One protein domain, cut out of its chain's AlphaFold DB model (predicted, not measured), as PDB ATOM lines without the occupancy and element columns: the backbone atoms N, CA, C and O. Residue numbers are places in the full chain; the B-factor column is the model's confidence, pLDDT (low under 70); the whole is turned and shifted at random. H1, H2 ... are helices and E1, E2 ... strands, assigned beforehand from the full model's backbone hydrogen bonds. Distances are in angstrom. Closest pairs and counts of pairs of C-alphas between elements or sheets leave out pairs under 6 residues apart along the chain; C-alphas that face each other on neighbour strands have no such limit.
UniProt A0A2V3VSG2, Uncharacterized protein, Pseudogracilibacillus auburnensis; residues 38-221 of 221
ATOM      1  N   LYS A  38     -15.664  -2.325 -33.252       92.38
ATOM      2  CA  LYS A  38     -15.321  -1.294 -34.234       92.38
ATOM      3  C   LYS A  38     -14.502  -0.205 -33.557       92.38
ATOM      4  O   LYS A  38     -14.957   0.380 -32.580       92.38
ATOM      5  N   LEU A  39     -13.325   0.069 -34.101       92.81
ATOM      6  CA  LEU A  39     -12.482   1.201 -33.736       92.81
ATOM      7  C   LEU A  39     -12.383   2.126 -34.948       92.81
ATOM      8  O   LEU A  39     -12.248   1.652 -36.078       92.81
ATOM      9  N   TYR A  40     -12.449   3.432 -34.721       91.38
ATOM     10  CA  TYR A  40     -12.274   4.417 -35.782       91.38
ATOM     11  C   TYR A  40     -10.906   5.061 -35.646       91.38
ATOM     12  O   TYR A  40     -10.561   5.518 -34.561       91.38
ATOM     13  N   TYR A  41     -10.145   5.100 -36.734       88.31
ATOM     14  CA  TYR A  41      -8.789   5.644 -36.755       88.31
ATOM     15  C   TYR A  41      -8.733   7.073 -36.191       88.31
ATOM     16  O   TYR A  41      -7.840   7.411 -35.425       88.31
ATOM     17  N   GLU A  42      -9.733   7.887 -36.513       88.50
ATOM     18  CA  GLU A  42      -9.823   9.303 -36.150       88.50
ATOM     19  C   GLU A  42     -10.151   9.550 -34.671       88.50
ATOM     20  O   GLU A  42     -10.115  10.695 -34.226       88.50
ATOM     21  N   ASP A  43     -10.499   8.506 -33.912       91.69
ATOM     22  CA  ASP A  43     -10.751   8.621 -32.470       91.69
ATOM     23  C   ASP A  43      -9.450   8.559 -31.643       91.69
ATOM     24  O   ASP A  43      -9.499   8.711 -30.424       91.69
ATOM     25  N   PHE A  44      -8.299   8.350 -32.292       92.19
ATOM     26  CA  PHE A  44      -6.985   8.214 -31.658       92.19
ATOM     27  C   PHE A  44      -6.054   9.352 -32.078       92.19
ATOM     28  O   PHE A  44      -6.141   9.876 -33.190       92.19
ATOM     29  N   LEU A  45      -5.127   9.730 -31.196       89.12
ATOM     30  CA  LEU A  45      -4.172  10.811 -31.454       89.12
ATOM     31  C   LEU A  45      -3.153  10.436 -32.536       89.12
ATOM     32  O   LEU A  45      -2.639  11.312 -33.235       89.12
ATOM     33  N   ASN A  46      -2.817   9.151 -32.638       89.62
ATOM     34  CA  ASN A  46      -1.839   8.617 -33.577       89.62
ATOM     35  C   ASN A  46      -2.009   7.094 -33.771       89.62
ATOM     36  O   ASN A  46      -2.807   6.440 -33.100       89.62
ATOM     37  N   GLU A  47      -1.235   6.528 -34.702       87.88
ATOM     38  CA  GLU A  47      -1.274   5.096 -35.028       87.88
ATOM     39  C   GLU A  47      -0.794   4.203 -33.869       87.88
ATOM     40  O   GLU A  47      -1.264   3.078 -33.728       87.88
ATOM     41  N   GLU A  48       0.116   4.685 -33.018       91.31
ATOM     42  CA  GLU A  48       0.624   3.927 -31.868       91.31
ATOM     43  C   GLU A  48      -0.492   3.660 -30.850       91.31
ATOM     44  O   GLU A  48      -0.735   2.504 -30.504       91.31
ATOM     45  N   GLU A  49      -1.253   4.691 -30.476       93.81
ATOM     46  CA  GLU A  49      -2.398   4.576 -29.563       93.81
ATOM     47  C   GLU A  49      -3.482   3.634 -30.119       93.81
ATOM     48  O   GLU A  49      -4.027   2.785 -29.405       93.81
ATOM     49  N   LEU A  50      -3.763   3.726 -31.423       93.25
ATOM     50  CA  LEU A  50      -4.671   2.803 -32.100       93.25
ATOM     51  C   LEU A  50      -4.159   1.354 -32.025       93.25
ATOM     52  O   LEU A  50      -4.930   0.446 -31.710       93.25
ATOM     53  N   ASN A  51      -2.875   1.122 -32.299       93.06
ATOM     54  CA  ASN A  51      -2.272  -0.214 -32.287       93.06
ATOM     55  C   ASN A  51      -2.262  -0.833 -30.880       93.06
ATOM     56  O   ASN A  51      -2.486  -2.042 -30.726       93.06
ATOM     57  N   GLU A  52      -2.044  -0.020 -29.846       93.62
ATOM     58  CA  GLU A  52      -2.206  -0.426 -28.448       93.62
ATOM     59  C   GLU A  52      -3.655  -0.823 -28.166       93.62
ATOM     60  O   GLU A  52      -3.909  -1.911 -27.640       93.62
ATOM     61  N   LYS A  53      -4.625  -0.012 -28.608       95.19
ATOM     62  CA  LYS A  53      -6.044  -0.321 -28.410       95.19
ATOM     63  C   LYS A  53      -6.479  -1.594 -29.131       95.19
ATOM     64  O   LYS A  53      -7.237  -2.384 -28.569       95.19
ATOM     65  N   VAL A  54      -5.995  -1.814 -30.350       93.38
ATOM     66  CA  VAL A  54      -6.205  -3.047 -31.125       93.38
ATOM     67  C   VAL A  54      -5.660  -4.252 -30.360       93.38
ATOM     68  O   VAL A  54      -6.361  -5.255 -30.205       93.38
ATOM     69  N   THR A  55      -4.436  -4.139 -29.843       93.31
ATOM     70  CA  THR A  55      -3.783  -5.177 -29.036       93.31
ATOM     71  C   THR A  55      -4.599  -5.493 -27.783       93.31
ATOM     72  O   THR A  55      -4.831  -6.662 -27.474       93.31
ATOM     73  N   ASP A  56      -5.084  -4.472 -27.081       93.75
ATOM     74  CA  ASP A  56      -5.893  -4.631 -25.872       93.75
ATOM     75  C   ASP A  56      -7.247  -5.282 -26.141       93.75
ATOM     76  O   ASP A  56      -7.636  -6.205 -25.428       93.75
ATOM     77  N   VAL A  57      -7.938  -4.866 -27.204       93.62
ATOM     78  CA  VAL A  57      -9.209  -5.472 -27.623       93.62
ATOM     79  C   VAL A  57      -9.034  -6.953 -27.959       93.62
ATOM     80  O   VAL A  57      -9.872  -7.777 -27.599       93.62
ATOM     81  N   LEU A  58      -7.938  -7.320 -28.625       91.44
ATOM     82  CA  LEU A  58      -7.693  -8.706 -29.015       91.44
ATOM     83  C   LEU A  58      -7.360  -9.625 -27.834       91.44
ATOM     84  O   LEU A  58      -7.570 -10.834 -27.965       91.44
ATOM     85  N   LYS A  59      -6.880  -9.092 -26.700       90.56
ATOM     86  CA  LYS A  59      -6.635  -9.867 -25.466       90.56
ATOM     87  C   LYS A  59      -7.920 -10.389 -24.826       90.56
ATOM     88  O   LYS A  59      -7.850 -11.366 -24.092       90.56
ATOM     89  N   ASP A  60      -9.062  -9.759 -25.084       89.62
ATOM     90  CA  ASP A  60     -10.345 -10.212 -24.555       89.62
ATOM     91  C   ASP A  60     -10.786 -11.512 -25.258       89.62
ATOM     92  O   ASP A  60     -10.962 -11.569 -26.482       89.62
ATOM     93  N   ASP A  61     -10.944 -12.581 -24.479       83.19
ATOM     94  CA  ASP A  61     -11.372 -13.905 -24.951       83.19
ATOM     95  C   ASP A  61     -12.820 -13.914 -25.464       83.19
ATOM     96  O   ASP A  61     -13.199 -14.760 -26.272       83.19
ATOM     97  N   SER A  62     -13.642 -12.949 -25.051       85.25
ATOM     98  CA  SER A  62     -15.013 -12.803 -25.544       85.25
ATOM     99  C   SER A  62     -15.100 -12.119 -26.909       85.25
ATOM    100  O   SER A  62     -16.166 -12.127 -27.524       85.25
ATOM    101  N   VAL A  63     -13.994 -11.543 -27.393       88.06
ATOM    102  CA  VAL A  63     -13.934 -10.806 -28.657       88.06
ATOM    103  C   VAL A  63     -13.481 -11.724 -29.787       88.06
ATOM    104  O   VAL A  63     -12.346 -12.199 -29.818       88.06
ATOM    105  N   SER A  64     -14.352 -11.917 -30.777       87.75
ATOM    106  CA  SER A  64     -14.073 -12.690 -31.996       87.75
ATOM    107  C   SER A  64     -13.178 -11.952 -33.001       87.75
ATOM    108  O   SER A  64     -12.626 -12.561 -33.917       87.75
ATOM    109  N   GLY A  65     -13.020 -10.636 -32.859       90.62
ATOM    110  CA  GLY A  65     -12.149  -9.841 -33.712       90.62
ATOM    111  C   GLY A  65     -12.380  -8.335 -33.618       90.62
ATOM    112  O   GLY A  65     -13.294  -7.861 -32.944       90.62
ATOM    113  N   VAL A  66     -11.545  -7.588 -34.336       94.25
ATOM    114  CA  VAL A  66     -11.522  -6.119 -34.327       94.25
ATOM    115  C   VAL A  66     -11.567  -5.574 -35.747       94.25
ATOM    116  O   VAL A  66     -10.825  -6.028 -36.623       94.25
ATOM    117  N   LEU A  67     -12.469  -4.624 -35.979       93.69
ATOM    118  CA  LEU A  67     -12.603  -3.876 -37.222       93.69
ATOM    119  C   LEU A  67     -12.065  -2.466 -37.002       93.69
ATOM    120  O   LEU A  67     -12.609  -1.727 -36.186       93.69
ATOM    121  N   VAL A  68     -11.049  -2.082 -37.764       92.62
ATOM    122  CA  VAL A  68     -10.572  -0.700 -37.820       92.62
ATOM    123  C   VAL A  68     -11.097  -0.017 -39.071       92.62
ATOM    124  O   VAL A  68     -10.983  -0.541 -40.181       92.62
ATOM    125  N   VAL A  69     -11.714   1.138 -38.861       90.75
ATOM    126  CA  VAL A  69     -12.407   1.953 -39.859       90.75
ATOM    127  C   VAL A  69     -11.649   3.264 -40.012       90.75
ATOM    128  O   VAL A  69     -11.394   3.934 -39.018       90.75
ATOM    129  N   HIS A  70     -11.360   3.663 -41.246       83.88
ATOM    130  CA  HIS A  70     -10.982   5.040 -41.556       83.88
ATOM    131  C   HIS A  70     -12.270   5.785 -41.940       83.88
ATOM    132  O   HIS A  70     -12.840   5.509 -42.999       83.88
ATOM    133  N   LYS A  71     -12.793   6.664 -41.073       77.81
ATOM    134  CA  LYS A  71     -14.011   7.457 -41.339       77.81
ATOM    135  C   LYS A  71     -13.882   8.271 -42.618       77.81
ATOM    136  O   LYS A  71     -14.862   8.346 -43.352       77.81
ATOM    137  N   GLU A  72     -12.705   8.821 -42.917       75.06
ATOM    138  CA  GLU A  72     -12.464   9.532 -44.187       75.06
ATOM    139  C   GLU A  72     -12.678   8.625 -45.409       75.06
ATOM    140  O   GLU A  72     -13.111   9.063 -46.478       75.06
ATOM    141  N   GLU A  73     -12.420   7.326 -45.242       77.56
ATOM    142  CA  GLU A  73     -12.638   6.343 -46.289       77.56
ATOM    143  C   GLU A  73     -14.051   5.778 -46.311       77.56
ATOM    144  O   GLU A  73     -14.485   5.256 -47.345       77.56
ATOM    145  N   TYR A  74     -14.813   5.943 -45.235       77.31
ATOM    146  CA  TYR A  74     -16.233   5.653 -45.261       77.31
ATOM    147  C   TYR A  74     -16.938   6.632 -46.218       77.31
ATOM    148  O   TYR A  74     -16.632   7.824 -46.213       77.31
ATOM    149  N   PRO A  75     -17.847   6.174 -47.096       70.12
ATOM    150  CA  PRO A  75     -18.526   7.074 -48.021       70.12
ATOM    151  C   PRO A  75     -19.283   8.183 -47.282       70.12
ATOM    152  O   PRO A  75     -20.245   7.910 -46.564       70.12
ATOM    153  N   ASP A  76     -18.883   9.438 -47.492       69.06
ATOM    154  CA  ASP A  76     -19.659  10.582 -47.025       69.06
ATOM    155  C   ASP A  76     -20.883  10.772 -47.932       69.06
ATOM    156  O   ASP A  76     -20.796  11.185 -49.092       69.06
ATOM    157  N   PHE A  77     -22.060  10.468 -47.392       63.03
ATOM    158  CA  PHE A  77     -23.320  10.575 -48.121       63.03
ATOM    159  C   PHE A  77     -23.742  12.009 -48.413       63.03
ATOM    160  O   PHE A  77     -24.554  12.203 -49.322       63.03
ATOM    161  N   SER A  78     -23.188  13.000 -47.710       61.84
ATOM    162  CA  SER A  78     -23.400  14.411 -48.035       61.84
ATOM    163  C   SER A  78     -22.840  14.763 -49.421       61.84
ATOM    164  O   SER A  78     -23.342  15.670 -50.085       61.84
ATOM    165  N   LEU A  79     -21.864  13.985 -49.905       60.97
ATOM    166  CA  LEU A  79     -21.255  14.143 -51.225       60.97
ATOM    167  C   LEU A  79     -22.038  13.445 -52.342       60.97
ATOM    168  O   LEU A  79     -21.785  13.709 -53.524       60.97
ATOM    169  N   SER A  80     -22.997  12.568 -52.012       69.00
ATOM    170  CA  SER A  80     -23.887  12.020 -53.034       69.00
ATOM    171  C   SER A  80     -24.704  13.153 -53.639       69.00
ATOM    172  O   SER A  80     -25.502  13.811 -52.971       69.00
ATOM    173  N   LYS A  81     -24.570  13.348 -54.952       70.88
ATOM    174  CA  LYS A  81     -25.367  14.356 -55.661       70.88
ATOM    175  C   LYS A  81     -26.838  13.945 -55.742       70.88
ATOM    176  O   LYS A  81     -27.684  14.759 -56.127       70.88
ATOM    177  N   PHE A  82     -27.149  12.670 -55.483       83.44
ATOM    178  CA  PHE A  82     -28.464  12.086 -55.709       83.44
ATOM    179  C   PHE A  82     -29.110  11.677 -54.381       83.44
ATOM    180  O   PHE A  82     -28.633  10.752 -53.721       83.44
ATOM    181  N   PRO A  83     -30.254  12.286 -54.024       85.19
ATOM    182  CA  PRO A  83     -31.062  11.791 -52.923       85.19
ATOM    183  C   PRO A  83     -31.479  10.339 -53.171       85.19
ATOM    184  O   PRO A  83     -31.790   9.949 -54.305       85.19
ATOM    185  N   VAL A  84     -31.521   9.547 -52.102       90.94
ATOM    186  CA  VAL A  84     -31.966   8.150 -52.156       90.94
ATOM    187  C   VAL A  84     -33.358   8.067 -52.790       90.94
ATOM    188  O   VAL A  84     -34.238   8.881 -52.522       90.94
ATOM    189  N   GLY A  85     -33.554   7.095 -53.680       91.12
ATOM    190  CA  GLY A  85     -34.835   6.839 -54.338       91.12
ATOM    191  C   GLY A  85     -35.166   7.783 -55.500       91.12
ATOM    192  O   GLY A  85     -36.136   7.538 -56.219       91.12
ATOM    193  N   THR A  86     -34.351   8.810 -55.753       92.06
ATOM    194  CA  THR A  86     -34.624   9.802 -56.800       92.06
ATOM    195  C   THR A  86     -33.968   9.427 -58.123       92.06
ATOM    196  O   THR A  86     -32.761   9.194 -58.193       92.06
ATOM    197  N   TRP A  87     -34.756   9.417 -59.199       93.19
ATOM    198  CA  TRP A  87     -34.231   9.294 -60.556       93.19
ATOM    199  C   TRP A  87     -33.613  10.611 -61.013       93.19
ATOM    200  O   TRP A  87     -34.243  11.667 -60.932       93.19
ATOM    201  N   LYS A  88     -32.397  10.544 -61.545       92.06
ATOM    202  CA  LYS A  88     -31.706  11.673 -62.157       92.06
ATOM    203  C   LYS A  88     -31.385  11.352 -63.613       92.06
ATOM    204  O   LYS A  88     -30.940  10.237 -63.894       92.06
ATOM    205  N   PRO A  89     -31.636  12.289 -64.543       90.81
ATOM    206  CA  PRO A  89     -31.240  12.106 -65.929       90.81
ATOM    207  C   PRO A  89     -29.714  12.023 -66.010       90.81
ATOM    208  O   PRO A  89     -29.004  12.780 -65.349       90.81
ATOM    209  N   TYR A  90     -29.211  11.098 -66.820       85.81
ATOM    210  CA  TYR A  90     -27.787  10.975 -67.096       85.81
ATOM    211  C   TYR A  90     -27.582  10.433 -68.509       85.81
ATOM    212  O   TYR A  90     -27.979   9.307 -68.818       85.81
ATOM    213  N   LYS A  91     -26.956  11.244 -69.371       83.44
ATOM    214  CA  LYS A  91     -26.831  10.982 -70.815       83.44
ATOM    215  C   LYS A  91     -28.193  10.581 -71.419       83.44
ATOM    216  O   LYS A  91     -29.158  11.325 -71.294       83.44
ATOM    217  N   ASN A  92     -28.276   9.413 -72.052       84.44
ATOM    218  CA  ASN A  92     -29.465   8.862 -72.710       84.44
ATOM    219  C   ASN A  92     -30.324   7.971 -71.788       84.44
ATOM    220  O   ASN A  92     -31.081   7.126 -72.268       84.44
ATOM    221  N   GLY A  93     -30.187   8.112 -70.470       90.25
ATOM    222  CA  GLY A  93     -30.918   7.318 -69.496       90.25
ATOM    223  C   GLY A  93     -31.172   8.060 -68.192       90.25
ATOM    224  O   GLY A  93     -31.054   9.281 -68.086       90.25
ATOM    225  N   GLN A  94     -31.544   7.292 -67.179       93.50
ATOM    226  CA  GLN A  94     -31.750   7.753 -65.819       93.50
ATOM    227  C   GLN A  94     -31.016   6.822 -64.865       93.50
ATOM    228  O   GLN A  94     -30.920   5.615 -65.090       93.50
ATOM    229  N   ILE A  95     -30.533   7.380 -63.770       94.38
ATOM    230  CA  ILE A  95     -29.887   6.641 -62.694       94.38
ATOM    231  C   ILE A  95     -30.530   7.041 -61.374       94.38
ATOM    232  O   ILE A  95     -30.908   8.193 -61.167       94.38
ATOM    233  N   ARG A  96     -30.689   6.064 -60.491       94.38
ATOM    234  CA  ARG A  96     -31.232   6.243 -59.151       94.38
ATOM    235  C   ARG A  96     -30.289   5.617 -58.149       94.38
ATOM    236  O   ARG A  96     -29.982   4.431 -58.260       94.38
ATOM    237  N   TYR A  97     -29.884   6.391 -57.155       94.12
ATOM    238  CA  TYR A  97     -29.245   5.846 -55.969       94.12
ATOM    239  C   TYR A  97     -30.306   5.174 -55.095       94.12
ATOM    240  O   TYR A  97     -31.319   5.789 -54.763       94.12
ATOM    241  N   ASN A  98     -30.121   3.900 -54.761       94.25
ATOM    242  CA  ASN A  98     -31.077   3.145 -53.948       94.25
ATOM    243  C   ASN A  98     -30.725   3.173 -52.452       94.25
ATOM    244  O   ASN A  98     -31.547   2.745 -51.650       94.25
ATOM    245  N   GLY A  99     -29.536   3.660 -52.082       91.12
ATOM    246  CA  GLY A  99     -29.076   3.713 -50.696       91.12
ATOM    247  C   GLY A  99     -27.954   2.719 -50.363       91.12
ATOM    248  O   GLY A  99     -27.510   1.951 -51.234       91.12
ATOM    249  N   PRO A 100     -27.482   2.753 -49.104       91.62
ATOM    250  CA  PRO A 100     -26.537   1.780 -48.576       91.62
ATOM    251  C   PRO A 100     -27.163   0.383 -48.493       91.62
ATOM    252  O   PRO A 100     -28.380   0.206 -48.412       91.62
ATOM    253  N   ARG A 101     -26.302  -0.625 -48.512       91.94
ATOM    254  CA  ARG A 101     -26.582  -2.023 -48.189       91.94
ATOM    255  C   ARG A 101     -25.681  -2.428 -47.027       91.94
ATOM    256  O   ARG A 101     -24.767  -1.694 -46.672       91.94
ATOM    257  N   SER A 102     -25.903  -3.622 -46.485       91.00
ATOM    258  CA  SER A 102     -24.964  -4.230 -45.546       91.00
ATOM    259  C   SER A 102     -23.556  -4.256 -46.137       91.00
ATOM    260  O   SER A 102     -23.376  -4.634 -47.307       91.00
ATOM    261  N   ASP A 103     -22.590  -3.861 -45.312       92.12
ATOM    262  CA  ASP A 103     -21.171  -3.924 -45.633       92.12
ATOM    263  C   ASP A 103     -20.781  -5.347 -46.035       92.12
ATOM    264  O   ASP A 103     -21.410  -6.338 -45.648       92.12
ATOM    265  N   THR A 104     -19.747  -5.457 -46.862       93.31
ATOM    266  CA  THR A 104     -19.249  -6.759 -47.311       93.31
ATOM    267  C   THR A 104     -17.775  -6.907 -47.006       93.31
ATOM    268  O   THR A 104     -17.018  -5.950 -47.123       93.31
ATOM    269  N   TYR A 105     -17.366  -8.128 -46.684       93.44
ATOM    270  CA  TYR A 105     -15.975  -8.475 -46.441       93.44
ATOM    271  C   TYR A 105     -15.364  -9.102 -47.694       93.44
ATOM    272  O   TYR A 105     -16.046  -9.814 -48.439       93.44
ATOM    273  N   SER A 106     -14.077  -8.861 -47.928       93.81
ATOM    274  CA  SER A 106     -13.314  -9.654 -48.890       93.81
ATOM    275  C   SER A 106     -13.176 -11.103 -48.419       93.81
ATOM    276  O   SER A 106     -13.419 -11.445 -47.256       93.81
ATOM    277  N   SER A 107     -12.668 -11.954 -49.309       92.75
ATOM    278  CA  SER A 107     -11.971 -13.163 -48.879       92.75
ATOM    279  C   SER A 107     -10.810 -12.813 -47.939       92.75
ATOM    280  O   SER A 107     -10.385 -11.658 -47.832       92.75
ATOM    281  N   THR A 108     -10.287 -13.816 -47.240       94.44
ATOM    282  CA  THR A 108      -9.100 -13.624 -46.410       94.44
ATOM    283  C   THR A 108      -7.916 -13.181 -47.268       94.44
ATOM    284  O   THR A 108      -7.518 -13.896 -48.185       94.44
ATOM    285  N   VAL A 109      -7.366 -12.005 -46.962       93.12
ATOM    286  CA  VAL A 109      -6.239 -11.389 -47.686       93.12
ATOM    287  C   VAL A 109      -4.892 -11.658 -47.018       93.12
ATOM    288  O   VAL A 109      -3.856 -11.559 -47.665       93.12
ATOM    289  N   ASN A 110      -4.894 -11.999 -45.728       94.00
ATOM    290  CA  ASN A 110      -3.701 -12.386 -44.981       94.00
ATOM    291  C   ASN A 110      -4.095 -13.302 -43.808       94.00
ATOM    292  O   ASN A 110      -5.218 -13.217 -43.302       94.00
ATOM    293  N   VAL A 111      -3.194 -14.195 -43.403       94.38
ATOM    294  CA  VAL A 111      -3.370 -15.091 -42.257       94.38
ATOM    295  C   VAL A 111      -2.107 -15.061 -41.413       94.38
ATOM    296  O   VAL A 111      -1.018 -15.313 -41.926       94.38
ATOM    297  N   VAL A 112      -2.271 -14.834 -40.114       94.31
ATOM    298  CA  VAL A 112      -1.206 -14.960 -39.118       94.31
ATOM    299  C   VAL A 112      -1.648 -16.002 -38.105       94.31
ATOM    300  O   VAL A 112      -2.802 -16.006 -37.681       94.31
ATOM    301  N   ALA A 113      -0.768 -16.931 -37.753       94.81
ATOM    302  CA  ALA A 113      -1.107 -17.985 -36.813       94.81
ATOM    303  C   ALA A 113       0.096 -18.367 -35.959       94.81
ATOM    304  O   ALA A 113       1.235 -18.336 -36.427       94.81
ATOM    305  N   GLY A 114      -0.182 -18.741 -34.717       95.44
ATOM    306  CA  GLY A 114       0.830 -18.936 -33.694       95.44
ATOM    307  C   GLY A 114       0.394 -19.962 -32.665       95.44
ATOM    308  O   GLY A 114      -0.799 -20.194 -32.439       95.44
ATOM    309  N   ASP A 115       1.397 -20.572 -32.056       96.44
ATOM    310  CA  ASP A 115       1.222 -21.563 -31.007       96.44
ATOM    311  C   ASP A 115       1.159 -20.860 -29.636       96.44
ATOM    312  O   ASP A 115       1.603 -19.712 -29.511       96.44
ATOM    313  N   PRO A 116       0.604 -21.511 -28.599       96.75
ATOM    314  CA  PRO A 116       0.537 -20.959 -27.251       96.75
ATOM    315  C   PRO A 116       1.839 -20.320 -26.759       96.75
ATOM    316  O   PRO A 116       2.912 -20.913 -26.846       96.75
ATOM    317  N   GLY A 117       1.732 -19.117 -26.194       94.25
ATOM    318  CA  GLY A 117       2.854 -18.360 -25.640       94.25
ATOM    319  C   GLY A 117       3.600 -17.481 -26.648       94.25
ATOM    320  O   GLY A 117       4.338 -16.595 -26.215       94.25
ATOM    321  N   ILE A 118       3.378 -17.664 -27.954       96.00
ATOM    322  CA  ILE A 118       3.982 -16.840 -29.006       96.00
ATOM    323  C   ILE A 118       3.209 -15.528 -29.166       96.00
ATOM    324  O   ILE A 118       1.977 -15.516 -29.212       96.00
ATOM    325  N   THR A 119       3.938 -14.418 -29.277       95.00
ATOM    326  CA  THR A 119       3.381 -13.129 -29.699       95.00
ATOM    327  C   THR A 119       3.428 -13.039 -31.214       95.00
ATOM    328  O   THR A 119       4.486 -13.188 -31.816       95.00
ATOM    329  N   MET A 120       2.272 -12.816 -31.828       93.81
ATOM    330  CA  MET A 120       2.148 -12.568 -33.256       93.81
ATOM    331  C   MET A 120       2.151 -11.071 -33.527       93.81
ATOM    332  O   MET A 120       1.359 -10.337 -32.931       93.81
ATOM    333  N   ASP A 121       2.985 -10.655 -34.473       92.19
ATOM    334  CA  ASP A 121       2.960  -9.307 -35.021       92.19
ATOM    335  C   ASP A 121       1.869  -9.210 -36.086       92.19
ATOM    336  O   ASP A 121       1.830  -9.968 -37.062       92.19
ATOM    337  N   LEU A 122       0.961  -8.266 -35.891       91.12
ATOM    338  CA  LEU A 122      -0.093  -7.944 -36.831       91.12
ATOM    339  C   LEU A 122       0.374  -6.713 -37.591       91.12
ATOM    340  O   LEU A 122       0.503  -5.634 -37.022       91.12
ATOM    341  N   LYS A 123       0.678  -6.882 -38.875       89.50
ATOM    342  CA  LYS A 123       0.999  -5.768 -39.763       89.50
ATOM    343  C   LYS A 123       0.372  -6.021 -41.116       89.50
ATOM    344  O   LYS A 123       0.814  -6.894 -41.867       89.50
ATOM    345  N   TYR A 124      -0.652  -5.248 -41.430       91.38
ATOM    346  CA  TYR A 124      -1.287  -5.262 -42.733       91.38
ATOM    347  C   TYR A 124      -1.374  -3.843 -43.279       91.38
ATOM    348  O   TYR A 124      -1.842  -2.938 -42.599       91.38
ATOM    349  N   SER A 125      -0.929  -3.650 -44.515       90.12
ATOM    350  CA  SER A 125      -1.126  -2.414 -45.266       90.12
ATOM    351  C   SER A 125      -1.221  -2.767 -46.741       90.12
ATOM    352  O   SER A 125      -0.342  -3.447 -47.281       90.12
ATOM    353  N   SER A 126      -2.327  -2.397 -47.379       89.56
ATOM    354  CA  SER A 126      -2.552  -2.700 -48.789       89.56
ATOM    355  C   SER A 126      -3.567  -1.752 -49.413       89.56
ATOM    356  O   SER A 126      -4.472  -1.251 -48.746       89.56
ATOM    357  N   THR A 127      -3.429  -1.539 -50.716       91.19
ATOM    358  CA  THR A 127      -4.338  -0.720 -51.512       91.19
ATOM    359  C   THR A 127      -5.394  -1.599 -52.168       91.19
ATOM    360  O   THR A 127      -5.072  -2.563 -52.862       91.19
ATOM    361  N   HIS A 128      -6.662  -1.240 -51.979       92.69
ATOM    362  CA  HIS A 128      -7.806  -1.948 -52.546       92.69
ATOM    363  C   HIS A 128      -8.631  -1.018 -53.420       92.69
ATOM    364  O   HIS A 128      -8.836   0.151 -53.094       92.69
ATOM    365  N   SER A 129      -9.116  -1.537 -54.542       92.56
ATOM    366  CA  SER A 129      -9.939  -0.764 -55.468       92.56
ATOM    367  C   SER A 129     -11.392  -0.704 -55.013       92.56
ATOM    368  O   SER A 129     -11.972  -1.697 -54.563       92.56
ATOM    369  N   SER A 130     -12.018   0.447 -55.234       94.00
ATOM    370  CA  SER A 130     -13.467   0.510 -55.353       94.00
ATOM    371  C   SER A 130     -13.916  -0.355 -56.530       94.00
ATOM    372  O   SER A 130     -13.222  -0.480 -57.540       94.00
ATOM    373  N   THR A 131     -15.090  -0.961 -56.413       94.31
ATOM    374  CA  THR A 131     -15.654  -1.799 -57.476       94.31
ATOM    375  C   THR A 131     -17.105  -1.441 -57.730       94.31
ATOM    376  O   THR A 131     -17.785  -0.868 -56.881       94.31
ATOM    377  N   TYR A 132     -17.609  -1.789 -58.909       95.12
ATOM    378  CA  TYR A 132     -19.023  -1.674 -59.231       95.12
ATOM    379  C   TYR A 132     -19.462  -2.821 -60.142       95.12
ATOM    380  O   TYR A 132     -18.658  -3.386 -60.881       95.12
ATOM    381  N   SER A 133     -20.746  -3.175 -60.095       94.19
ATOM    382  CA  SER A 133     -21.322  -4.227 -60.930       94.19
ATOM    383  C   SER A 133     -22.182  -3.649 -62.049       94.19
ATOM    384  O   SER A 133     -23.284  -3.166 -61.821       94.19
ATOM    385  N   GLY A 134     -21.671  -3.764 -63.277       84.12
ATOM    386  CA  GLY A 134     -22.383  -3.395 -64.496       84.12
ATOM    387  C   GLY A 134     -22.530  -1.887 -64.687       84.12
ATOM    388  O   GLY A 134     -23.218  -1.200 -63.949       84.12
ATOM    389  N   SER A 135     -21.945  -1.357 -65.757       80.75
ATOM    390  CA  SER A 135     -22.139   0.053 -66.116       80.75
ATOM    391  C   SER A 135     -23.526   0.336 -66.712       80.75
ATOM    392  O   SER A 135     -23.983   1.474 -66.730       80.75
ATOM    393  N   PHE A 136     -24.194  -0.703 -67.230       88.00
ATOM    394  CA  PHE A 136     -25.518  -0.657 -67.868       88.00
ATOM    395  C   PHE A 136     -25.666   0.440 -68.934       88.00
ATOM    396  O   PHE A 136     -26.747   0.996 -69.111       88.00
ATOM    397  N   GLY A 137     -24.591   0.719 -69.676       82.12
ATOM    398  CA  GLY A 137     -24.568   1.749 -70.720       82.12
ATOM    399  C   GLY A 137     -24.256   3.159 -70.210       82.12
ATOM    400  O   GLY A 137     -24.383   4.112 -70.973       82.12
ATOM    401  N   LEU A 138     -23.852   3.306 -68.945       83.31
ATOM    402  CA  LEU A 138     -23.362   4.561 -68.380       83.31
ATOM    403  C   LEU A 138     -21.836   4.602 -68.302       83.31
ATOM    404  O   LEU A 138     -21.158   3.580 -68.291       83.31
ATOM    405  N   ASP A 139     -21.308   5.815 -68.191       87.75
ATOM    406  CA  ASP A 139     -19.935   6.021 -67.746       87.75
ATOM    407  C   ASP A 139     -19.876   5.797 -66.231       87.75
ATOM    408  O   ASP A 139     -20.552   6.495 -65.469       87.75
ATOM    409  N   ALA A 140     -19.116   4.794 -65.798       85.75
ATOM    410  CA  ALA A 140     -19.048   4.432 -64.390       85.75
ATOM    411  C   ALA A 140     -18.304   5.475 -63.549       85.75
ATOM    412  O   ALA A 140     -18.765   5.816 -62.460       85.75
ATOM    413  N   ALA A 141     -17.196   6.006 -64.073       87.19
ATOM    414  CA  ALA A 141     -16.335   6.944 -63.365       87.19
ATOM    415  C   ALA A 141     -17.077   8.237 -63.012       87.19
ATOM    416  O   ALA A 141     -16.869   8.780 -61.929       87.19
ATOM    417  N   VAL A 142     -17.982   8.694 -63.880       87.81
ATOM    418  CA  VAL A 142     -18.754   9.921 -63.654       87.81
ATOM    419  C   VAL A 142     -20.153   9.626 -63.116       87.81
ATOM    420  O   VAL A 142     -20.542  10.164 -62.083       87.81
ATOM    421  N   GLY A 143     -20.938   8.802 -63.813       89.88
ATOM    422  CA  GLY A 143     -22.364   8.633 -63.529       89.88
ATOM    423  C   GLY A 143     -22.631   7.844 -62.256       89.88
ATOM    424  O   GLY A 143     -23.388   8.296 -61.396       89.88
ATOM    425  N   ILE A 144     -21.990   6.681 -62.117       92.31
ATOM    426  CA  ILE A 144     -22.166   5.839 -60.929       92.31
ATOM    427  C   ILE A 144     -21.521   6.521 -59.726       92.31
ATOM    428  O   ILE A 144     -22.190   6.651 -58.705       92.31
ATOM    429  N   SER A 145     -20.292   7.032 -59.858       92.12
ATOM    430  CA  SER A 145     -19.619   7.743 -58.763       92.12
ATOM    431  C   SER A 145     -20.440   8.915 -58.221       92.12
ATOM    432  O   SER A 145     -20.571   9.063 -57.009       92.12
ATOM    433  N   ALA A 146     -21.061   9.717 -59.097       89.44
ATOM    434  CA  ALA A 146     -21.931  10.818 -58.674       89.44
ATOM    435  C   ALA A 146     -23.189  10.343 -57.931       89.44
ATOM    436  O   ALA A 146     -23.673  11.046 -57.044       89.44
ATOM    437  N   ALA A 147     -23.718   9.171 -58.297       91.00
ATOM    438  CA  ALA A 147     -24.894   8.592 -57.661       91.00
ATOM    439  C   ALA A 147     -24.591   8.007 -56.279       91.00
ATOM    440  O   ALA A 147     -25.425   8.115 -55.389       91.00
ATOM    441  N   VAL A 148     -23.436   7.357 -56.111       91.06
ATOM    442  CA  VAL A 148     -23.086   6.671 -54.855       91.06
ATOM    443  C   VAL A 148     -22.255   7.532 -53.903       91.06
ATOM    444  O   VAL A 148     -22.126   7.170 -52.740       91.06
ATOM    445  N   GLY A 149     -21.731   8.670 -54.367       89.81
ATOM    446  CA  GLY A 149     -20.991   9.630 -53.541       89.81
ATOM    447  C   GLY A 149     -19.502   9.318 -53.369       89.81
ATOM    448  O   GLY A 149     -18.854   9.913 -52.518       89.81
ATOM    449  N   PHE A 150     -18.935   8.404 -54.161       90.44
ATOM    450  CA  PHE A 150     -17.505   8.075 -54.125       90.44
ATOM    451  C   PHE A 150     -16.998   7.579 -55.486       90.44
ATOM    452  O   PHE A 150     -17.785   7.049 -56.273       90.44
ATOM    453  N   PRO A 151     -15.691   7.707 -55.785       91.25
ATOM    454  CA  PRO A 151     -15.120   7.219 -57.037       91.25
ATOM    455  C   PRO A 151     -15.147   5.686 -57.107       91.25
ATOM    456  O   PRO A 151     -14.445   5.002 -56.361       91.25
ATOM    457  N   VAL A 152     -15.919   5.129 -58.046       91.88
ATOM    458  CA  VAL A 152     -16.050   3.663 -58.211       91.88
ATOM    459  C   VAL A 152     -14.908   3.007 -58.992       91.88
ATOM    460  O   VAL A 152     -14.879   1.790 -59.125       91.88
ATOM    461  N   THR A 153     -13.977   3.808 -59.510       90.31
ATOM    462  CA  THR A 153     -12.754   3.368 -60.203       90.31
ATOM    463  C   THR A 153     -11.480   3.721 -59.432       90.31
ATOM    464  O   THR A 153     -10.386   3.479 -59.931       90.31
ATOM    465  N   GLY A 154     -11.613   4.346 -58.256       86.81
ATOM    466  CA  GLY A 154     -10.488   4.711 -57.398       86.81
ATOM    467  C   GLY A 154      -9.989   3.543 -56.550       86.81
ATOM    468  O   GLY A 154     -10.535   2.439 -56.594       86.81
ATOM    469  N   SER A 155      -8.965   3.802 -55.747       87.81
ATOM    470  CA  SER A 155      -8.417   2.849 -54.785       87.81
ATOM    471  C   SER A 155      -8.021   3.554 -53.501       87.81
ATOM    472  O   SER A 155      -7.502   4.665 -53.574       87.81
ATOM    473  N   ASN A 156      -8.195   2.880 -52.366       86.38
ATOM    474  CA  ASN A 156      -7.836   3.405 -51.053       86.38
ATOM    475  C   ASN A 156      -6.885   2.438 -50.359       86.38
ATOM    476  O   ASN A 156      -6.990   1.215 -50.521       86.38
ATOM    477  N   SER A 157      -5.959   2.990 -49.590       86.69
ATOM    478  CA  SER A 157      -5.087   2.204 -48.730       86.69
ATOM    479  C   SER A 157      -5.789   1.942 -47.411       86.69
ATOM    480  O   SER A 157      -6.352   2.848 -46.809       86.69
ATOM    481  N   VAL A 158      -5.753   0.691 -46.975       86.25
ATOM    482  CA  VAL A 158      -6.246   0.287 -45.662       86.25
ATOM    483  C   VAL A 158      -5.107  -0.388 -44.918       86.25
ATOM    484  O   VAL A 158      -4.376  -1.211 -45.486       86.25
ATOM    485  N   SER A 159      -4.943  -0.032 -43.652       86.56
ATOM    486  CA  SER A 159      -3.893  -0.586 -42.811       86.56
ATOM    487  C   SER A 159      -4.390  -0.868 -41.408       86.56
ATOM    488  O   SER A 159      -5.296  -0.215 -40.901       86.56
ATOM    489  N   LEU A 160      -3.793  -1.879 -40.794       86.56
ATOM    490  CA  LEU A 160      -4.035  -2.238 -39.412       86.56
ATOM    491  C   LEU A 160      -2.798  -2.928 -38.860       86.56
ATOM    492  O   LEU A 160      -2.303  -3.889 -39.462       86.56
ATOM    493  N   SER A 161      -2.332  -2.444 -37.716       88.75
ATOM    494  CA  SER A 161      -1.209  -3.021 -36.998       88.75
ATOM    495  C   SER A 161      -1.587  -3.323 -35.545       88.75
ATOM    496  O   SER A 161      -2.628  -2.896 -35.046       88.75
ATOM    497  N   GLY A 162      -0.773  -4.130 -34.874       90.12
ATOM    498  CA  GLY A 162      -0.963  -4.508 -33.477       90.12
ATOM    499  C   GLY A 162      -0.193  -5.773 -33.138       90.12
ATOM    500  O   GLY A 162       0.588  -6.281 -33.943       90.12
ATOM    501  N   THR A 163      -0.429  -6.319 -31.954       92.81
ATOM    502  CA  THR A 163       0.143  -7.609 -31.562       92.81
ATOM    503  C   THR A 163      -0.905  -8.480 -30.894       92.81
ATOM    504  O   THR A 163      -1.907  -7.995 -30.368       92.81
ATOM    505  N   TYR A 164      -0.687  -9.791 -30.914       94.44
ATOM    506  CA  TYR A 164      -1.529 -10.720 -30.176       94.44
ATOM    507  C   TYR A 164      -0.710 -11.880 -29.618       94.44
ATOM    508  O   TYR A 164      -0.137 -12.670 -30.369       94.44
ATOM    509  N   LYS A 165      -0.668 -11.994 -28.288       94.88
ATOM    510  CA  LYS A 165      -0.053 -13.133 -27.605       94.88
ATOM    511  C   LYS A 165      -1.052 -14.273 -27.506       94.88
ATOM    512  O   LYS A 165      -2.107 -14.117 -26.897       94.88
ATOM    513  N   VAL A 166      -0.700 -15.420 -28.073       95.25
ATOM    514  CA  VAL A 166      -1.560 -16.603 -28.060       95.25
ATOM    515  C   VAL A 166      -1.656 -17.148 -26.632       95.25
ATOM    516  O   VAL A 166      -0.623 -17.511 -26.056       95.25
ATOM    517  N   PRO A 167      -2.855 -17.225 -26.035       94.56
ATOM    518  CA  PRO A 167      -3.019 -17.782 -24.705       94.56
ATOM    519  C   PRO A 167      -2.875 -19.308 -24.747       94.56
ATOM    520  O   PRO A 167      -3.114 -19.952 -25.769       94.56
ATOM    521  N   SER A 168      -2.477 -19.903 -23.625       95.50
ATOM    522  CA  SER A 168      -2.437 -21.363 -23.464       95.50
ATOM    523  C   SER A 168      -3.819 -21.981 -23.288       95.50
ATOM    524  O   SER A 168      -4.015 -23.153 -23.607       95.50
ATOM    525  N   GLU A 169      -4.778 -21.191 -22.811       93.31
ATOM    526  CA  GLU A 169      -6.165 -21.582 -22.611       93.31
ATOM    527  C   GLU A 169      -7.095 -20.471 -23.084       93.31
ATOM    528  O   GLU A 169      -6.753 -19.299 -23.001       93.31
ATOM    529  N   HIS A 170      -8.269 -20.842 -23.574       91.75
ATOM    530  CA  HIS A 170      -9.315 -19.899 -23.946       91.75
ATOM    531  C   HIS A 170     -10.668 -20.525 -23.628       91.75
ATOM    532  O   HIS A 170     -10.960 -21.639 -24.080       91.75
ATOM    533  N   ASN A 171     -11.496 -19.827 -22.848       88.38
ATOM    534  CA  ASN A 171     -12.777 -20.336 -22.340       88.38
ATOM    535  C   ASN A 171     -12.656 -21.729 -21.684       88.38
ATOM    536  O   ASN A 171     -13.470 -22.621 -21.933       88.38
ATOM    537  N   GLY A 172     -11.603 -21.931 -20.884       89.25
ATOM    538  CA  GLY A 172     -11.340 -23.182 -20.159       89.25
ATOM    539  C   GLY A 172     -10.872 -24.358 -21.025       89.25
ATOM    540  O   GLY A 172     -10.823 -25.484 -20.539       89.25
ATOM    541  N   LYS A 173     -10.547 -24.130 -22.304       92.50
ATOM    542  CA  LYS A 173     -10.011 -25.153 -23.212       92.50
ATOM    543  C   LYS A 173      -8.561 -24.866 -23.555       92.50
ATOM    544  O   LYS A 173      -8.221 -23.731 -23.885       92.50
ATOM    545  N   THR A 174      -7.725 -25.901 -23.559       94.69
ATOM    546  CA  THR A 174      -6.325 -25.781 -23.970       94.69
ATOM    547  C   THR A 174      -6.227 -25.446 -25.453       94.69
ATOM    548  O   THR A 174      -6.705 -26.187 -26.317       94.69
ATOM    549  N   VAL A 175      -5.577 -24.328 -25.754       95.06
ATOM    550  CA  VAL A 175      -5.350 -23.870 -27.121       95.06
ATOM    551  C   VAL A 175      -4.243 -24.718 -27.749       95.06
ATOM    552  O   VAL A 175      -3.172 -24.912 -27.175       95.06
ATOM    553  N   LYS A 176      -4.502 -25.239 -28.948       95.56
ATOM    554  CA  LYS A 176      -3.497 -25.845 -29.833       95.56
ATOM    555  C   LYS A 176      -2.839 -24.771 -30.693       95.56
ATOM    556  O   LYS A 176      -1.626 -24.791 -30.858       95.56
ATOM    557  N   ARG A 177      -3.644 -23.851 -31.233       95.00
ATOM    558  CA  ARG A 177      -3.209 -22.787 -32.145       95.00
ATOM    559  C   ARG A 177      -4.223 -21.647 -32.151       95.00
ATOM    560  O   ARG A 177      -5.424 -21.907 -32.103       95.00
ATOM    561  N   ALA A 178      -3.760 -20.410 -32.278       95.31
ATOM    562  CA  ALA A 178      -4.617 -19.288 -32.654       95.31
ATOM    563  C   ALA A 178      -4.323 -18.862 -34.092       95.31
ATOM    564  O   ALA A 178      -3.174 -18.868 -34.532       95.31
ATOM    565  N   THR A 179      -5.372 -18.490 -34.818       95.44
ATOM    566  CA  THR A 179      -5.296 -18.003 -36.196       95.44
ATOM    567  C   THR A 179      -6.070 -16.700 -36.312       95.44
ATOM    568  O   THR A 179      -7.271 -16.660 -36.032       95.44
ATOM    569  N   LEU A 180      -5.393 -15.647 -36.764       94.81
ATOM    570  CA  LEU A 180      -5.997 -14.384 -37.154       94.81
ATOM    571  C   LEU A 180      -6.068 -14.284 -38.676       94.81
ATOM    572  O   LEU A 180      -5.064 -14.407 -39.378       94.81
ATOM    573  N   ARG A 181      -7.272 -14.042 -39.193       95.12
ATOM    574  CA  ARG A 181      -7.541 -13.849 -40.620       95.12
ATOM    575  C   ARG A 181      -7.861 -12.389 -40.883       95.12
ATOM    576  O   ARG A 181      -8.749 -11.831 -40.248       95.12
ATOM    577  N   VAL A 182      -7.185 -11.803 -41.858       94.94
ATOM    578  CA  VAL A 182      -7.415 -10.424 -42.295       94.94
ATOM    579  C   VAL A 182      -8.434 -10.409 -43.416       94.94
ATOM    580  O   VAL A 182      -8.293 -11.159 -44.385       94.94
ATOM    581  N   LYS A 183      -9.435  -9.540 -43.313       94.88
ATOM    582  CA  LYS A 183     -10.389  -9.235 -44.385       94.88
ATOM    583  C   LYS A 183     -10.496  -7.724 -44.550       94.88
ATOM    584  O   LYS A 183     -10.448  -6.989 -43.571       94.88
ATOM    585  N   VAL A 184     -10.677  -7.262 -45.778       95.06
ATOM    586  CA  VAL A 184     -10.994  -5.860 -46.067       95.06
ATOM    587  C   VAL A 184     -12.497  -5.679 -45.999       95.06
ATOM    588  O   VAL A 184     -13.243  -6.539 -46.477       95.06
ATOM    589  N   VAL A 185     -12.939  -4.566 -45.427       93.88
ATOM    590  CA  VAL A 185     -14.357  -4.228 -45.317       93.88
ATOM    591  C   VAL A 185     -14.718  -3.162 -46.338       93.88
ATOM    592  O   VAL A 185     -13.999  -2.178 -46.524       93.88
ATOM    593  N   TYR A 186     -15.834  -3.396 -47.021       94.38
ATOM    594  CA  TYR A 186     -16.335  -2.560 -48.094       94.38
ATOM    595  C   TYR A 186     -17.717  -2.022 -47.765       94.38
ATOM    596  O   TYR A 186     -18.645  -2.803 -47.531       94.38
ATOM    597  N   ALA A 187     -17.861  -0.706 -47.874       93.25
ATOM    598  CA  ALA A 187     -19.137  -0.024 -47.808       93.25
ATOM    599  C   ALA A 187     -19.865  -0.324 -49.111       93.25
ATOM    600  O   ALA A 187     -19.324  -0.098 -50.199       93.25
ATOM    601  N   ASN A 188     -21.050  -0.913 -49.011       94.62
ATOM    602  CA  ASN A 188     -21.773  -1.448 -50.156       94.62
ATOM    603  C   ASN A 188     -22.994  -0.586 -50.463       94.62
ATOM    604  O   ASN A 188     -23.824  -0.321 -49.604       94.62
ATOM    605  N   HIS A 189     -23.139  -0.192 -51.719       93.75
ATOM    606  CA  HIS A 189     -24.154   0.748 -52.176       93.75
ATOM    607  C   HIS A 189     -24.896   0.182 -53.364       93.75
ATOM    608  O   HIS A 189     -24.322  -0.546 -54.169       93.75
ATOM    609  N   SER A 190     -26.173   0.524 -53.506       95.50
ATOM    610  CA  SER A 190     -26.973   0.091 -54.647       95.50
ATOM    611  C   SER A 190     -27.417   1.261 -55.508       95.50
ATOM    612  O   SER A 190     -27.780   2.326 -55.011       95.50
ATOM    613  N   TYR A 191     -27.445   1.035 -56.817       94.94
ATOM    614  CA  TYR A 191     -27.989   1.968 -57.793       94.94
ATOM    615  C   TYR A 191     -28.793   1.222 -58.856       94.94
ATOM    616  O   TYR A 191     -28.603   0.027 -59.082       94.94
ATOM    617  N   THR A 192     -29.701   1.925 -59.522       95.81
ATOM    618  CA  THR A 192     -30.471   1.397 -60.653       95.81
ATOM    619  C   THR A 192     -30.290   2.302 -61.855       95.81
ATOM    620  O   THR A 192     -30.426   3.516 -61.728       95.81
ATOM    621  N   VAL A 193     -30.025   1.717 -63.019       95.00
ATOM    622  CA  VAL A 193     -29.936   2.426 -64.300       95.00
ATOM    623  C   VAL A 193     -31.119   2.046 -65.172       95.00
ATOM    624  O   VAL A 193     -31.412   0.864 -65.320       95.00
ATOM    625  N   ARG A 194     -31.770   3.033 -65.782       94.38
ATOM    626  CA  ARG A 194     -32.847   2.863 -66.758       94.38
ATOM    627  C   ARG A 194     -32.469   3.555 -68.065       94.38
ATOM    628  O   ARG A 194     -32.092   4.719 -68.055       94.38
ATOM    629  N   ASN A 195     -32.583   2.856 -69.185       92.62
ATOM    630  CA  ASN A 195     -32.390   3.397 -70.537       92.62
ATOM    631  C   ASN A 195     -33.135   2.518 -71.555       92.62
ATOM    632  O   ASN A 195     -33.866   1.614 -71.155       92.62
ATOM    633  N   ASN A 196     -32.951   2.751 -72.856       91.81
ATOM    634  CA  ASN A 196     -33.631   1.972 -73.901       91.81
ATOM    635  C   ASN A 196     -33.303   0.469 -73.853       91.81
ATOM    636  O   ASN A 196     -34.185  -0.348 -74.101       91.81
ATOM    637  N   SER A 197     -32.073   0.097 -73.486       91.94
ATOM    638  CA  SER A 197     -31.668  -1.307 -73.317       91.94
ATOM    639  C   SER A 197     -32.208  -1.922 -72.021       91.94
ATOM    640  O   SER A 197     -32.383  -3.134 -71.930       91.94
ATOM    641  N   TYR A 198     -32.490  -1.088 -71.016       92.00
ATOM    642  CA  TYR A 198     -33.009  -1.478 -69.705       92.00
ATOM    643  C   TYR A 198     -34.245  -0.639 -69.336       92.00
ATOM    644  O   TYR A 198     -34.201   0.150 -68.386       92.00
ATOM    645  N   PRO A 199     -35.375  -0.782 -70.059       91.31
ATOM    646  CA  PRO A 199     -36.524   0.117 -69.921       91.31
ATOM    647  C   PRO A 199     -37.257  -0.039 -68.585       91.31
ATOM    648  O   PRO A 199     -37.926   0.895 -68.144       91.31
ATOM    649  N   LYS A 200     -37.108  -1.192 -67.920       93.25
ATOM    650  CA  LYS A 200     -37.605  -1.466 -66.557       93.25
ATOM    651  C   LYS A 200     -36.567  -1.179 -65.462       93.25
ATOM    652  O   LYS A 200     -36.858  -1.348 -64.284       93.25
ATOM    653  N   GLY A 201     -35.379  -0.719 -65.846       93.94
ATOM    654  CA  GLY A 201     -34.240  -0.544 -64.958       93.94
ATOM    655  C   GLY A 201     -33.445  -1.833 -64.734       93.94
ATOM    656  O   GLY A 201     -33.984  -2.937 -64.795       93.94
ATOM    657  N   LYS A 202     -32.147  -1.689 -64.468       96.19
ATOM    658  CA  LYS A 202     -31.250  -2.760 -64.033       96.19
ATOM    659  C   LYS A 202     -30.424  -2.277 -62.846       96.19
ATOM    660  O   LYS A 202     -29.899  -1.162 -62.863       96.19
ATOM    661  N   THR A 203     -30.373  -3.091 -61.800       96.56
ATOM    662  CA  THR A 203     -29.733  -2.738 -60.530       96.56
ATOM    663  C   THR A 203     -28.310  -3.266 -60.479       96.56
ATOM    664  O   THR A 203     -28.053  -4.416 -60.835       96.56
ATOM    665  N   GLY A 204     -27.408  -2.412 -60.012       96.06
ATOM    666  CA  GLY A 204     -26.025  -2.735 -59.707       96.06
ATOM    667  C   GLY A 204     -25.681  -2.369 -58.271       96.06
ATOM    668  O   GLY A 204     -26.500  -1.848 -57.497       96.06
ATOM    669  N   THR A 205     -24.436  -2.652 -57.928       96.31
ATOM    670  CA  THR A 205     -23.823  -2.341 -56.640       96.31
ATOM    671  C   THR A 205     -22.504  -1.625 -56.852       96.31
ATOM    672  O   THR A 205     -21.820  -1.905 -57.833       96.31
ATOM    673  N   ALA A 206     -22.133  -0.738 -55.941       95.38
ATOM    674  CA  ALA A 206     -20.808  -0.139 -55.856       95.38
ATOM    675  C   ALA A 206     -20.237  -0.397 -54.463       95.38
ATOM    676  O   ALA A 206     -20.979  -0.374 -53.483       95.38
ATOM    677  N   LYS A 207     -18.939  -0.658 -54.375       95.31
ATOM    678  CA  LYS A 207     -18.247  -0.993 -53.135       95.31
ATOM    679  C   LYS A 207     -17.018  -0.113 -52.977       95.31
ATOM    680  O   LYS A 207     -16.226  -0.051 -53.914       95.31
ATOM    681  N   LYS A 208     -16.846   0.512 -51.811       93.75
ATOM    682  CA  LYS A 208     -15.644   1.281 -51.448       93.75
ATOM    683  C   LYS A 208     -14.947   0.605 -50.261       93.75
ATOM    684  O   LYS A 208     -15.623   0.392 -49.254       93.75
ATOM    685  N   PRO A 209     -13.656   0.245 -50.346       94.50
ATOM    686  CA  PRO A 209     -12.920  -0.235 -49.181       94.50
ATOM    687  C   PRO A 209     -12.722   0.912 -48.187       94.50
ATOM    688  O   PRO A 209     -12.368   2.015 -48.608       94.50
ATOM    689  N   TYR A 210     -12.949   0.644 -46.900       92.62
ATOM    690  CA  TYR A 210     -12.841   1.661 -45.842       92.62
ATOM    691  C   TYR A 210     -12.181   1.169 -44.545       92.62
ATOM    692  O   TYR A 210     -11.969   1.950 -43.618       92.62
ATOM    693  N   GLY A 211     -11.886  -0.127 -44.433       93.25
ATOM    694  CA  GLY A 211     -11.359  -0.675 -43.192       93.25
ATOM    695  C   GLY A 211     -10.837  -2.098 -43.301       93.25
ATOM    696  O   GLY A 211     -10.964  -2.761 -44.336       93.25
ATOM    697  N   VAL A 212     -10.263  -2.565 -42.196       94.25
ATOM    698  CA  VAL A 212      -9.650  -3.889 -42.054       94.25
ATOM    699  C   VAL A 212     -10.246  -4.598 -40.848       94.25
ATOM    700  O   VAL A 212     -10.360  -4.023 -39.770       94.25
ATOM    701  N   TYR A 213     -10.594  -5.867 -41.024       93.81
ATOM    702  CA  TYR A 213     -11.088  -6.748 -39.978       93.81
ATOM    703  C   TYR A 213     -10.081  -7.867 -39.698       93.81
ATOM    704  O   TYR A 213      -9.769  -8.657 -40.594       93.81
ATOM    705  N   TYR A 214      -9.612  -7.957 -38.454       93.69
ATOM    706  CA  TYR A 214      -8.910  -9.127 -37.925       93.69
ATOM    707  C   TYR A 214      -9.915 -10.061 -37.250       93.69
ATOM    708  O   TYR A 214     -10.446  -9.740 -36.189       93.69
ATOM    709  N   GLN A 215     -10.142 -11.231 -37.842       93.31
ATOM    710  CA  GLN A 215     -10.962 -12.301 -37.276       93.31
ATOM    711  C   GLN A 215     -10.083 -13.294 -36.514       93.31
ATOM    712  O   GLN A 215      -9.223 -13.933 -37.122       93.31
ATOM    713  N   LYS A 216     -10.318 -13.452 -35.213       92.19
ATOM    714  CA  LYS A 216      -9.609 -14.374 -34.318       92.19
ATOM    715  C   LYS A 216     -10.346 -15.713 -34.247       92.19
ATOM    716  O   LYS A 216     -11.557 -15.765 -34.064       92.19
ATOM    717  N   THR A 217      -9.602 -16.804 -34.384       93.31
ATOM    718  CA  THR A 217     -10.105 -18.182 -34.270       93.31
ATOM    719  C   THR A 217      -9.107 -19.041 -33.503       93.31
ATOM    720  O   THR A 217      -7.900 -18.808 -33.587       93.31
ATOM    721  N   PHE A 218      -9.599 -20.042 -32.773       93.56
ATOM    722  CA  PHE A 218      -8.771 -20.979 -32.018       93.56
ATOM    723  C   PHE A 218      -9.017 -22.408 -32.475       93.56
ATOM    724  O   PHE A 218     -10.154 -22.817 -32.698       93.56
ATOM    725  N   THR A 219      -7.939 -23.176 -32.541       94.31
ATOM    726  CA  THR A 219      -7.975 -24.634 -32.593       94.31
ATOM    727  C   THR A 219      -7.626 -25.145 -31.201       94.31
ATOM    728  O   THR A 219      -6.644 -24.689 -30.611       94.31
ATOM    729  N   TYR A 220      -8.414 -26.079 -30.672       94.62
ATOM    730  CA  TYR A 220      -8.200 -26.687 -29.354       94.62
ATOM    731  C   TYR A 220      -7.564 -28.073 -29.481       94.62
ATOM    732  O   TYR A 220      -7.552 -28.648 -30.572       94.62
ATOM    733  N   LYS A 221      -6.985 -28.562 -28.384       91.44
ATOM    734  CA  LYS A 221      -6.504 -29.945 -28.268       91.44
ATOM    735  C   LYS A 221      -7.636 -30.907 -27.925       91.44
ATOM    736  O   LYS A 221      -8.600 -30.456 -27.265       91.44
TER     737      LYS A 221
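What this domain is: This is residues 38 to 221 of the 221 residues of an uncharacterized protein of Pseudogracilibacillus auburnensis (UniProt A0A2V3VSG2). A long, twisted sheet built on the hairpin E8 and E9 runs along the length of this elongated domain, and the two-stranded ribbon E6 and E7 covers part of it as the second layer of a sandwich. Near one end the large sheet curls round the short helix H2, while H1 packs on E7 and E2. The printed part has 184 residues, with two named helices and nine named strands in the order E1 H1 E2 E3 E4 E5 E6 H2 E7 E8 E9; the class is mostly strand. The large sheet is branched and mixed, the ribbon antiparallel. The whole is loose, with a radius of gyration of the C-alphas of 20.2 A and spans of 63 by 36 by 23 A.

Where its parts are: In the large sheet, E8 is residues 173 to 194, 56.6 A long, from C-alpha 173 at (-10.011, -25.153, -23.212), and bends by 86 degrees at residue 176. E9 is residues 202 to 220, 48.0 A, ending at C-alpha 220 at (-8.200, -26.687, -29.354). E4 is residues 93 to 105, 31.7 A. The shorter strands are E1, residues 38 to 40, E2, 65 to 69, E3, 87 to 90, and E5, 110 to 114. E6 is residues 119 to 129, 31.5 A, and E7 residues 155 to 165, 32.6 A. H1 is residues 47 to 59, 18.5 A, and H2 residues 140 to 148.

How they stand to each other: E8 and E9 form an antiparallel hairpin, with N 189 and O 206 at 2.8 A. E4 and E5 lie on one side of E8, E9 on the other; N 96 and O 192 are 2.8 A apart, N 112 and O 180 2.9 A. E3 and E4 form another hairpin, with N 88 and O 95 at 2.8 A. E2 is antiparallel to E9, with N 68 and O 212 at 2.9 A, and parallel to E1, with N 39 and O 67 at 2.8 A. E1, H1 and E2 form a strand-helix-strand unit, two parallel neighbour strands with a helix between, whose crossover is right-handed. E6 and E7 are antiparallel, with N 122 and O 162 at 2.8 A. The two sheets form a sandwich, face to face; the closest C-alphas of E7 and E9, Val 158 and Gly 211, are 5.8 A apart. H1 touches E7, closest at the C-alphas of Asn 51 and Gly 162, 4.6 A. H2 touches E4, closest at the C-alphas of Tyr 97 and Ala 147, 5.4 A. Every O i to N i+4 pair is within hydrogen-bond range in H1, and 4 of 5 in H2.

The domain as a whole: The C-alphas farthest apart, those of Asn 92 and Gly 172, are 64.2 A apart. The printed part has no cut. The link E2 to E3, 17 residues, is long, and within it residues 76 to 80 have pLDDT under 70; the mean of the printed part is 90.6.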